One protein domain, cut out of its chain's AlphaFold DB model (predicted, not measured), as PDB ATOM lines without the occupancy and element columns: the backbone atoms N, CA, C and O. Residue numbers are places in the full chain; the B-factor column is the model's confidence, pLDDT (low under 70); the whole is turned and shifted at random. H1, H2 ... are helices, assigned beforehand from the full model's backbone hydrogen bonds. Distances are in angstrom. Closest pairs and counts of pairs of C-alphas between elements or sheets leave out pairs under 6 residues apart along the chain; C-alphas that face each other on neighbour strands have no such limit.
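This is residues 159 to 222 of the 342 residues of an uncharacterized protein of Nosema bombycis (strain CQ1 / CVCC 102059) (UniProt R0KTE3). The longest helix, H4, makes one side of a loosely packed group of four helices, with the three shorter ones to one side of it: H3 packs on its residues 208 to 209 at one end, H2 on residues 216 to 220 toward the other end, and H1 is near H4 without touching any helix. A long loop, residues 193 to 207, leads from H3 back to H4. The printed part has 64 residues with four named helices, H1 to H4, and no named strand: all helix. It is compact, with a radius of gyration of the C-alphas of 11.1 A and spans of 28 by 24 by 21 A.

H1, residues 159 to 169, begins at C-alpha 159 (211.968, 253.622, 200.029) and is 15.6 A long. H2 is residues 175 to 179. H3, residues 184 to 192, is 12.4 A long. H4, residues 208 to 221, is 20.1 A long and ends at C-alpha 221 (213.749, 257.837, 179.000).

H2 touches H4; their closest C-alphas, Tyr 178 and Gln 216, are 5.3 A apart. H3 and H4 form a helical hairpin, opposite ways at a steep tilt of 43 degrees, closest at the C-alphas of Lys 188 and Phe 209, 6.9 A. H1 and H3 are apart. In H1, H2, H3 and H4 every O i to N i+4 pair is within hydrogen-bond range.

The C-alphas of Asp 196 and Ile 222 are the farthest apart, 32.0 A. The printed part has no cut. The link H3 to H4 is long. Confidence is under 70 at residues 172 to 182 and 193 to 205.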
ATOM      1  N   HIS A 159     210.584 254.079 199.926       78.19
ATOM      2  CA  HIS A 159     211.968 253.622 200.029       78.19
ATOM      3  C   HIS A 159     212.858 254.237 198.943       78.19
ATOM      4  O   HIS A 159     213.937 254.738 199.263       78.19
ATOM      5  N   ILE A 160     212.415 254.223 197.682       77.88
ATOM      6  CA  ILE A 160     213.142 254.822 196.553       77.88
ATOM      7  C   ILE A 160     213.333 256.328 196.785       77.88
ATOM      8  O   ILE A 160     214.463 256.820 196.725       77.88
ATOM      9  N   LYS A 161     212.265 257.044 197.160       79.81
ATOM     10  CA  LYS A 161     212.296 258.487 197.462       79.81
ATOM     11  C   LYS A 161     213.334 258.825 198.533       79.81
ATOM     12  O   LYS A 161     214.127 259.748 198.366       79.81
ATOM     13  N   GLU A 162     213.367 258.071 199.629       77.31
ATOM     14  CA  GLU A 162     214.325 258.285 200.719       77.31
ATOM     15  C   GLU A 162     215.778 258.011 200.310       77.31
ATOM     16  O   GLU A 162     216.693 258.666 200.810       77.31
ATOM     17  N   ARG A 163     216.011 257.073 199.385       76.19
ATOM     18  CA  ARG A 163     217.349 256.800 198.840       76.19
ATOM     19  C   ARG A 163     217.823 257.920 197.927       76.19
ATOM     20  O   ARG A 163     218.957 258.370 198.074       76.19
ATOM     21  N   PHE A 164     216.950 258.422 197.059       76.06
ATOM     22  CA  PHE A 164     217.270 259.554 196.192       76.06
ATOM     23  C   PHE A 164     217.565 260.826 196.981       76.06
ATOM     24  O   PHE A 164     218.535 261.511 196.668       76.06
ATOM     25  N   LYS A 165     216.833 261.096 198.069       76.00
ATOM     26  CA  LYS A 165     217.201 262.177 199.002       76.00
ATOM     27  C   LYS A 165     218.618 262.009 199.549       76.00
ATOM     28  O   LYS A 165     219.360 262.982 199.608       76.00
ATOM     29  N   GLY A 166     218.994 260.782 199.915       73.31
ATOM     30  CA  GLY A 166     220.352 260.461 200.353       73.31
ATOM     31  C   GLY A 166     221.392 260.801 199.288       73.31
ATOM     32  O   GLY A 166     222.330 261.535 199.576       73.31
ATOM     33  N   PHE A 167     221.196 260.345 198.047       74.62
ATOM     34  CA  PHE A 167     222.108 260.657 196.943       74.62
ATOM     35  C   PHE A 167     222.171 262.157 196.607       74.62
ATOM     36  O   PHE A 167     223.242 262.661 196.273       74.62
ATOM     37  N   ALA A 168     221.053 262.880 196.712       73.75
ATOM     38  CA  ALA A 168     221.025 264.331 196.542       73.75
ATOM     39  C   ALA A 168     221.820 265.045 197.648       73.75
ATOM     40  O   ALA A 168     222.605 265.942 197.349       73.75
ATOM     41  N   TYR A 169     221.675 264.607 198.903       71.88
ATOM     42  CA  TYR A 169     222.409 265.153 200.048       71.88
ATOM     43  C   TYR A 169     223.929 265.026 199.872       71.88
ATOM     44  O   TYR A 169     224.651 266.006 200.036       71.88
ATOM     45  N   ILE A 170     224.409 263.861 199.425       70.06
ATOM     46  CA  ILE A 170     225.835 263.640 199.111       70.06
ATOM     47  C   ILE A 170     226.245 264.171 197.725       70.06
ATOM     48  O   ILE A 170     227.315 263.840 197.222       70.06
ATOM     49  N   LYS A 171     225.398 264.991 197.086       71.19
ATOM     50  CA  LYS A 171     225.643 265.646 195.788       71.19
ATOM     51  C   LYS A 171     226.004 264.681 194.646       71.19
ATOM     52  O   LYS A 171     226.636 265.086 193.671       71.19
ATOM     53  N   LEU A 172     225.569 263.422 194.739       69.56
ATOM     54  CA  LEU A 172     225.707 262.425 193.673       69.56
ATOM     55  C   LEU A 172     224.636 262.563 192.593       69.56
ATOM     56  O   LEU A 172     224.849 262.106 191.473       69.56
ATOM     57  N   LEU A 173     223.496 263.179 192.909       67.81
ATOM     58  CA  LEU A 173     222.454 263.485 191.933       67.81
ATOM     59  C   LEU A 173     222.640 264.897 191.390       67.81
ATOM     60  O   LEU A 173     222.068 265.850 191.911       67.81
ATOM     61  N   LYS A 174     223.430 265.027 190.324       68.19
ATOM     62  CA  LYS A 174     223.371 266.198 189.449       68.19
ATOM     63  C   LYS A 174     222.692 265.792 188.151       68.19
ATOM     64  O   LYS A 174     223.185 264.935 187.439       68.19
ATOM     65  N   LEU A 175     221.529 266.351 187.854       62.84
ATOM     66  CA  LEU A 175     220.701 265.892 186.734       62.84
ATOM     67  C   LEU A 175     221.400 266.011 185.377       62.84
ATOM     68  O   LEU A 175     221.352 265.075 184.580       62.84
ATOM     69  N   ASN A 176     222.123 267.109 185.161       59.59
ATOM     70  CA  ASN A 176     222.945 267.328 183.972       59.59
ATOM     71  C   ASN A 176     223.928 266.178 183.713       59.59
ATOM     72  O   ASN A 176     224.106 265.748 182.581       59.59
ATOM     73  N   GLU A 177     224.514 265.626 184.766       66.44
ATOM     74  CA  GLU A 177     225.444 264.512 184.706       66.44
ATOM     75  C   GLU A 177     224.783 263.201 184.251       66.44
ATOM     76  O   GLU A 177     225.420 262.422 183.552       66.44
ATOM     77  N   TYR A 178     223.517 262.951 184.591       66.69
ATOM     78  CA  TYR A 178     222.808 261.735 184.157       66.69
ATOM     79  C   TYR A 178     222.168 261.880 182.770       66.69
ATOM     80  O   TYR A 178     222.067 260.884 182.045       66.69
ATOM     81  N   ILE A 179     221.772 263.106 182.401       61.53
ATOM     82  CA  ILE A 179     221.320 263.465 181.048       61.53
ATOM     83  C   ILE A 179     222.486 263.343 180.060       61.53
ATOM     84  O   ILE A 179     222.340 262.745 178.992       61.53
ATOM     85  N   LEU A 180     223.656 263.873 180.425       60.12
ATOM     86  CA  LEU A 180     224.893 263.652 179.689       60.12
ATOM     87  C   LEU A 180     225.303 262.178 179.849       60.12
ATOM     88  O   LEU A 180     225.060 261.546 180.875       60.12
ATOM     89  N   LYS A 181     225.900 261.571 178.821       64.50
ATOM     90  CA  LYS A 181     226.332 260.165 178.887       64.50
ATOM     91  C   LYS A 181     227.506 260.010 179.871       64.50
ATOM     92  O   LYS A 181     228.655 259.931 179.455       64.50
ATOM     93  N   ILE A 182     227.240 259.937 181.176       67.56
ATOM     94  CA  ILE A 182     228.233 259.456 182.140       67.56
ATOM     95  C   ILE A 182     228.529 257.990 181.848       67.56
ATOM     96  O   ILE A 182     227.611 257.171 181.748       67.56
ATOM     97  N   SER A 183     229.817 257.678 181.721       70.25
ATOM     98  CA  SER A 183     230.308 256.313 181.584       70.25
ATOM     99  C   SER A 183     230.187 255.553 182.904       70.25
ATOM    100  O   SER A 183     230.348 256.120 183.988       70.25
ATOM    101  N   GLU A 184     229.963 254.239 182.820       71.88
ATOM    102  CA  GLU A 184     229.885 253.371 184.002       71.88
ATOM    103  C   GLU A 184     231.140 253.475 184.883       71.88
ATOM    104  O   GLU A 184     231.031 253.471 186.107       71.88
ATOM    105  N   LYS A 185     232.323 253.635 184.269       76.56
ATOM    106  CA  LYS A 185     233.603 253.811 184.972       76.56
ATOM    107  C   LYS A 185     233.581 255.038 185.890       76.56
ATOM    108  O   LYS A 185     233.857 254.912 187.078       76.56
ATOM    109  N   LYS A 186     233.160 256.193 185.367       74.62
ATOM    110  CA  LYS A 186     233.082 257.448 186.128       74.62
ATOM    111  C   LYS A 186     232.045 257.375 187.254       74.62
ATOM    112  O   LYS A 186     232.240 257.960 188.317       74.62
ATOM    113  N   LEU A 187     230.945 256.645 187.038       74.38
ATOM    114  CA  LEU A 187     229.936 256.412 188.074       74.38
ATOM    115  C   LEU A 187     230.484 255.532 189.211       74.38
ATOM    116  O   LEU A 187     230.250 255.835 190.380       74.38
ATOM    117  N   LYS A 188     231.234 254.470 188.877       76.31
ATOM    118  CA  LYS A 188     231.902 253.610 189.866       76.31
ATOM    119  C   LYS A 188     232.917 254.398 190.689       76.31
ATOM    120  O   LYS A 188     232.807 254.384 191.907       76.31
ATOM    121  N   GLU A 189     233.810 255.152 190.050       77.00
ATOM    122  CA  GLU A 189     234.814 255.986 190.734       77.00
ATOM    123  C   GLU A 189     234.172 256.951 191.746       77.00
ATOM    124  O   GLU A 189     234.611 257.051 192.891       77.00
ATOM    125  N   LYS A 190     233.067 257.614 191.371       74.06
ATOM    126  CA  LYS A 190     232.326 258.492 192.290       74.06
ATOM    127  C   LYS A 190     231.745 257.759 193.497       74.06
ATOM    128  O   LYS A 190     231.720 258.329 194.580       74.06
ATOM    129  N   LEU A 191     231.260 256.531 193.321       73.56
ATOM    130  CA  LEU A 191     230.731 255.721 194.420       73.56
ATOM    131  C   LEU A 191     231.837 255.208 195.342       73.56
ATOM    132  O   LEU A 191     231.632 255.139 196.551       73.56
ATOM    133  N   GLU A 192     232.996 254.857 194.787       71.56
ATOM    134  CA  GLU A 192     234.141 254.391 195.568       71.56
ATOM    135  C   GLU A 192     234.710 255.485 196.462       71.56
ATOM    136  O   GLU A 192     234.987 255.217 197.627       71.56
ATOM    137  N   ASN A 193     234.741 256.725 195.975       66.81
ATOM    138  CA  ASN A 193     235.150 257.894 196.758       66.81
ATOM    139  C   ASN A 193     234.205 258.226 197.930       66.81
ATOM    140  O   ASN A 193     234.509 259.110 198.723       66.81
ATOM    141  N   ILE A 194     233.051 257.558 198.026       64.56
ATOM    142  CA  ILE A 194     232.029 257.795 199.056       64.56
ATOM    143  C   ILE A 194     231.794 256.526 199.894       64.56
ATOM    144  O   ILE A 194     230.920 256.514 200.757       64.56
ATOM    145  N   LYS A 195     232.569 255.446 199.680       54.31
ATOM    146  CA  LYS A 195     232.386 254.148 200.367       54.31
ATOM    147  C   LYS A 195     232.311 254.268 201.897       54.31
ATOM    148  O   LYS A 195     231.579 253.484 202.498       54.31
ATOM    149  N   ASP A 196     232.935 255.282 202.494       50.19
ATOM    150  CA  ASP A 196     232.922 255.511 203.947       50.19
ATOM    151  C   ASP A 196     231.655 256.223 204.479       50.19
ATOM    152  O   ASP A 196     231.387 256.194 205.680       50.19
ATOM    153  N   ASP A 197     230.819 256.799 203.605       49.69
ATOM    154  CA  ASP A 197     229.638 257.604 203.976       49.69
ATOM    155  C   ASP A 197     228.287 256.935 203.645       49.69
ATOM    156  O   ASP A 197     227.218 257.372 204.094       49.69
ATOM    157  N   VAL A 198     228.286 255.834 202.881       53.31
ATOM    158  CA  VAL A 198     227.054 255.129 202.478       53.31
ATOM    159  C   VAL A 198     226.530 254.259 203.632       53.31
ATOM    160  O   VAL A 198     226.562 253.031 203.596       53.31
ATOM    161  N   LYS A 199     225.958 254.888 204.667       54.53
ATOM    162  CA  LYS A 199     225.295 254.215 205.809       54.53
ATOM    163  C   LYS A 199     223.932 253.609 205.452       54.53
ATOM    164  O   LYS A 199     222.972 253.695 206.225       54.53
ATOM    165  N   PHE A 200     223.771 253.046 204.254       55.69
ATOM    166  CA  PHE A 200     222.477 252.523 203.838       55.69
ATOM    167  C   PHE A 200     222.502 251.239 203.009       55.69
ATOM    168  O   PHE A 200     222.978 251.208 201.883       55.69
ATOM    169  N   LYS A 201     221.834 250.200 203.536       58.09
ATOM    170  CA  LYS A 201     221.533 248.954 202.814       58.09
ATOM    171  C   LYS A 201     220.467 249.157 201.732       58.09
ATOM    172  O   LYS A 201     219.443 249.808 201.978       58.09
ATOM    173  N   PHE A 202     220.685 248.586 200.554       60.72
ATOM    174  CA  PHE A 202     219.734 248.592 199.442       60.72
ATOM    175  C   PHE A 202     218.873 247.327 199.506       60.72
ATOM    176  O   PHE A 202     219.398 246.242 199.715       60.72
ATOM    177  N   TYR A 203     217.550 247.489 199.403       60.31
ATOM    178  CA  TYR A 203     216.587 246.381 199.533       60.31
ATOM    179  C   TYR A 203     216.016 245.920 198.191       60.31
ATOM    180  O   TYR A 203     215.690 244.753 198.041       60.31
ATOM    181  N   TYR A 204     215.900 246.839 197.231       65.44
ATOM    182  CA  TYR A 204     215.343 246.583 195.895       65.44
ATOM    183  C   TYR A 204     216.401 246.614 194.789       65.44
ATOM    184  O   TYR A 204     216.091 246.374 193.631       65.44
ATOM    185  N   PHE A 205     217.636 246.955 195.147       68.50
ATOM    186  CA  PHE A 205     218.771 247.024 194.238       68.50
ATOM    187  C   PHE A 205     219.910 246.255 194.895       68.50
ATOM    188  O   PHE A 205     220.114 246.390 196.104       68.50
ATOM    189  N   ASN A 206     220.665 245.486 194.119       70.44
ATOM    190  CA  ASN A 206     221.783 244.696 194.628       70.44
ATOM    191  C   ASN A 206     222.956 245.591 195.051       70.44
ATOM    192  O   ASN A 206     223.812 245.179 195.829       70.44
ATOM    193  N   SER A 207     223.010 246.830 194.551       73.00
ATOM    194  CA  SER A 207     224.057 247.790 194.894       73.00
ATOM    195  C   SER A 207     223.612 249.253 194.719       73.00
ATOM    196  O   SER A 207     222.678 249.535 193.960       73.00
ATOM    197  N   PRO A 208     224.317 250.215 195.355       73.94
ATOM    198  CA  PRO A 208     224.172 251.637 195.037       73.94
ATOM    199  C   PRO A 208     224.355 251.943 193.547       73.94
ATOM    200  O   PRO A 208     223.634 252.770 192.992       73.94
ATOM    201  N   PHE A 209     225.300 251.249 192.904       77.94
ATOM    202  CA  PHE A 209     225.597 251.393 191.482       77.94
ATOM    203  C   PHE A 209     224.395 251.028 190.612       77.94
ATOM    204  O   PHE A 209     224.023 251.793 189.729       77.94
ATOM    205  N   GLU A 210     223.748 249.898 190.891       78.19
ATOM    206  CA  GLU A 210     222.560 249.460 190.155       78.19
ATOM    207  C   GLU A 210     221.397 250.450 190.299       78.19
ATOM    208  O   GLU A 210     220.736 250.775 189.316       78.19
ATOM    209  N   CYS A 211     221.190 250.993 191.502       78.12
ATOM    210  CA  CYS A 211     220.169 252.013 191.739       78.12
ATOM    211  C   CYS A 211     220.409 253.270 190.885       78.12
ATOM    212  O   CYS A 211     219.494 253.747 190.213       78.12
ATOM    213  N   LEU A 212     221.645 253.780 190.860       77.56
ATOM    214  CA  LEU A 212     222.006 254.949 190.053       77.56
ATOM    215  C   LEU A 212     221.983 254.663 188.547       77.56
ATOM    216  O   LEU A 212     221.590 255.536 187.777       77.56
ATOM    217  N   LYS A 213     222.357 253.454 188.117       78.56
ATOM    218  CA  LYS A 213     222.255 253.024 186.715       78.56
ATOM    219  C   LYS A 213     220.800 253.015 186.246       78.56
ATOM    220  O   LYS A 213     220.497 253.591 185.206       78.56
ATOM    221  N   ASN A 214     219.896 252.439 187.037       79.44
ATOM    222  CA  ASN A 214     218.465 252.444 186.732       79.44
ATOM    223  C   ASN A 214     217.883 253.864 186.742       79.44
ATOM    224  O   ASN A 214     217.085 254.204 185.875       79.44
ATOM    225  N   LEU A 215     218.337 254.729 187.655       77.44
ATOM    226  CA  LEU A 215     217.970 256.144 187.633       77.44
ATOM    227  C   LEU A 215     218.482 256.855 186.373       77.44
ATOM    228  O   LEU A 215     217.759 257.660 185.796       77.44
ATOM    229  N   GLN A 216     219.704 256.560 185.924       75.94
ATOM    230  CA  GLN A 216     220.248 257.111 184.683       75.94
ATOM    231  C   GLN A 216     219.397 256.709 183.475       75.94
ATOM    232  O   GLN A 216     219.143 257.543 182.611       75.94
ATOM    233  N   ILE A 217     218.977 255.442 183.410       78.44
ATOM    234  CA  ILE A 217     218.089 254.933 182.358       78.44
ATOM    235  C   ILE A 217     216.763 255.694 182.403       78.44
ATOM    236  O   ILE A 217     216.399 256.323 181.416       78.44
ATOM    237  N   PHE A 218     216.127 255.757 183.573       78.56
ATOM    238  CA  PHE A 218     214.870 256.475 183.765       78.56
ATOM    239  C   PHE A 218     214.964 257.951 183.347       78.56
ATOM    240  O   PHE A 218     214.175 258.418 182.537       78.56
ATOM    241  N   VAL A 219     215.967 258.691 183.830       73.31
ATOM    242  CA  VAL A 219     216.155 260.113 183.481       73.31
ATOM    243  C   VAL A 219     216.390 260.310 181.978       73.31
ATOM    244  O   VAL A 219     216.009 261.348 181.441       73.31
ATOM    245  N   LYS A 220     217.000 259.338 181.287       70.75
ATOM    246  CA  LYS A 220     217.173 259.376 179.826       70.75
ATOM    247  C   LYS A 220     215.887 259.071 179.063       70.75
ATOM    248  O   LYS A 220     215.710 259.614 177.979       70.75
ATOM    249  N   GLU A 221     215.036 258.203 179.600       74.81
ATOM    250  CA  GLU A 221     213.749 257.837 179.000       74.81
ATOM    251  C   GLU A 221     212.703 258.943 179.151       74.81
ATOM    252  O   GLU A 221     211.814 259.079 178.309       74.81
ATOM    253  N   ILE A 222     212.816 259.765 180.195       73.75
ATOM    254  CA  ILE A 222     211.912 260.891 180.374       73.75
ATOM    255  C   ILE A 222     212.189 261.980 179.326       73.75
ATOM    256  O   ILE A 222     213.302 262.497 179.187       73.75
TER     257      ILE A 222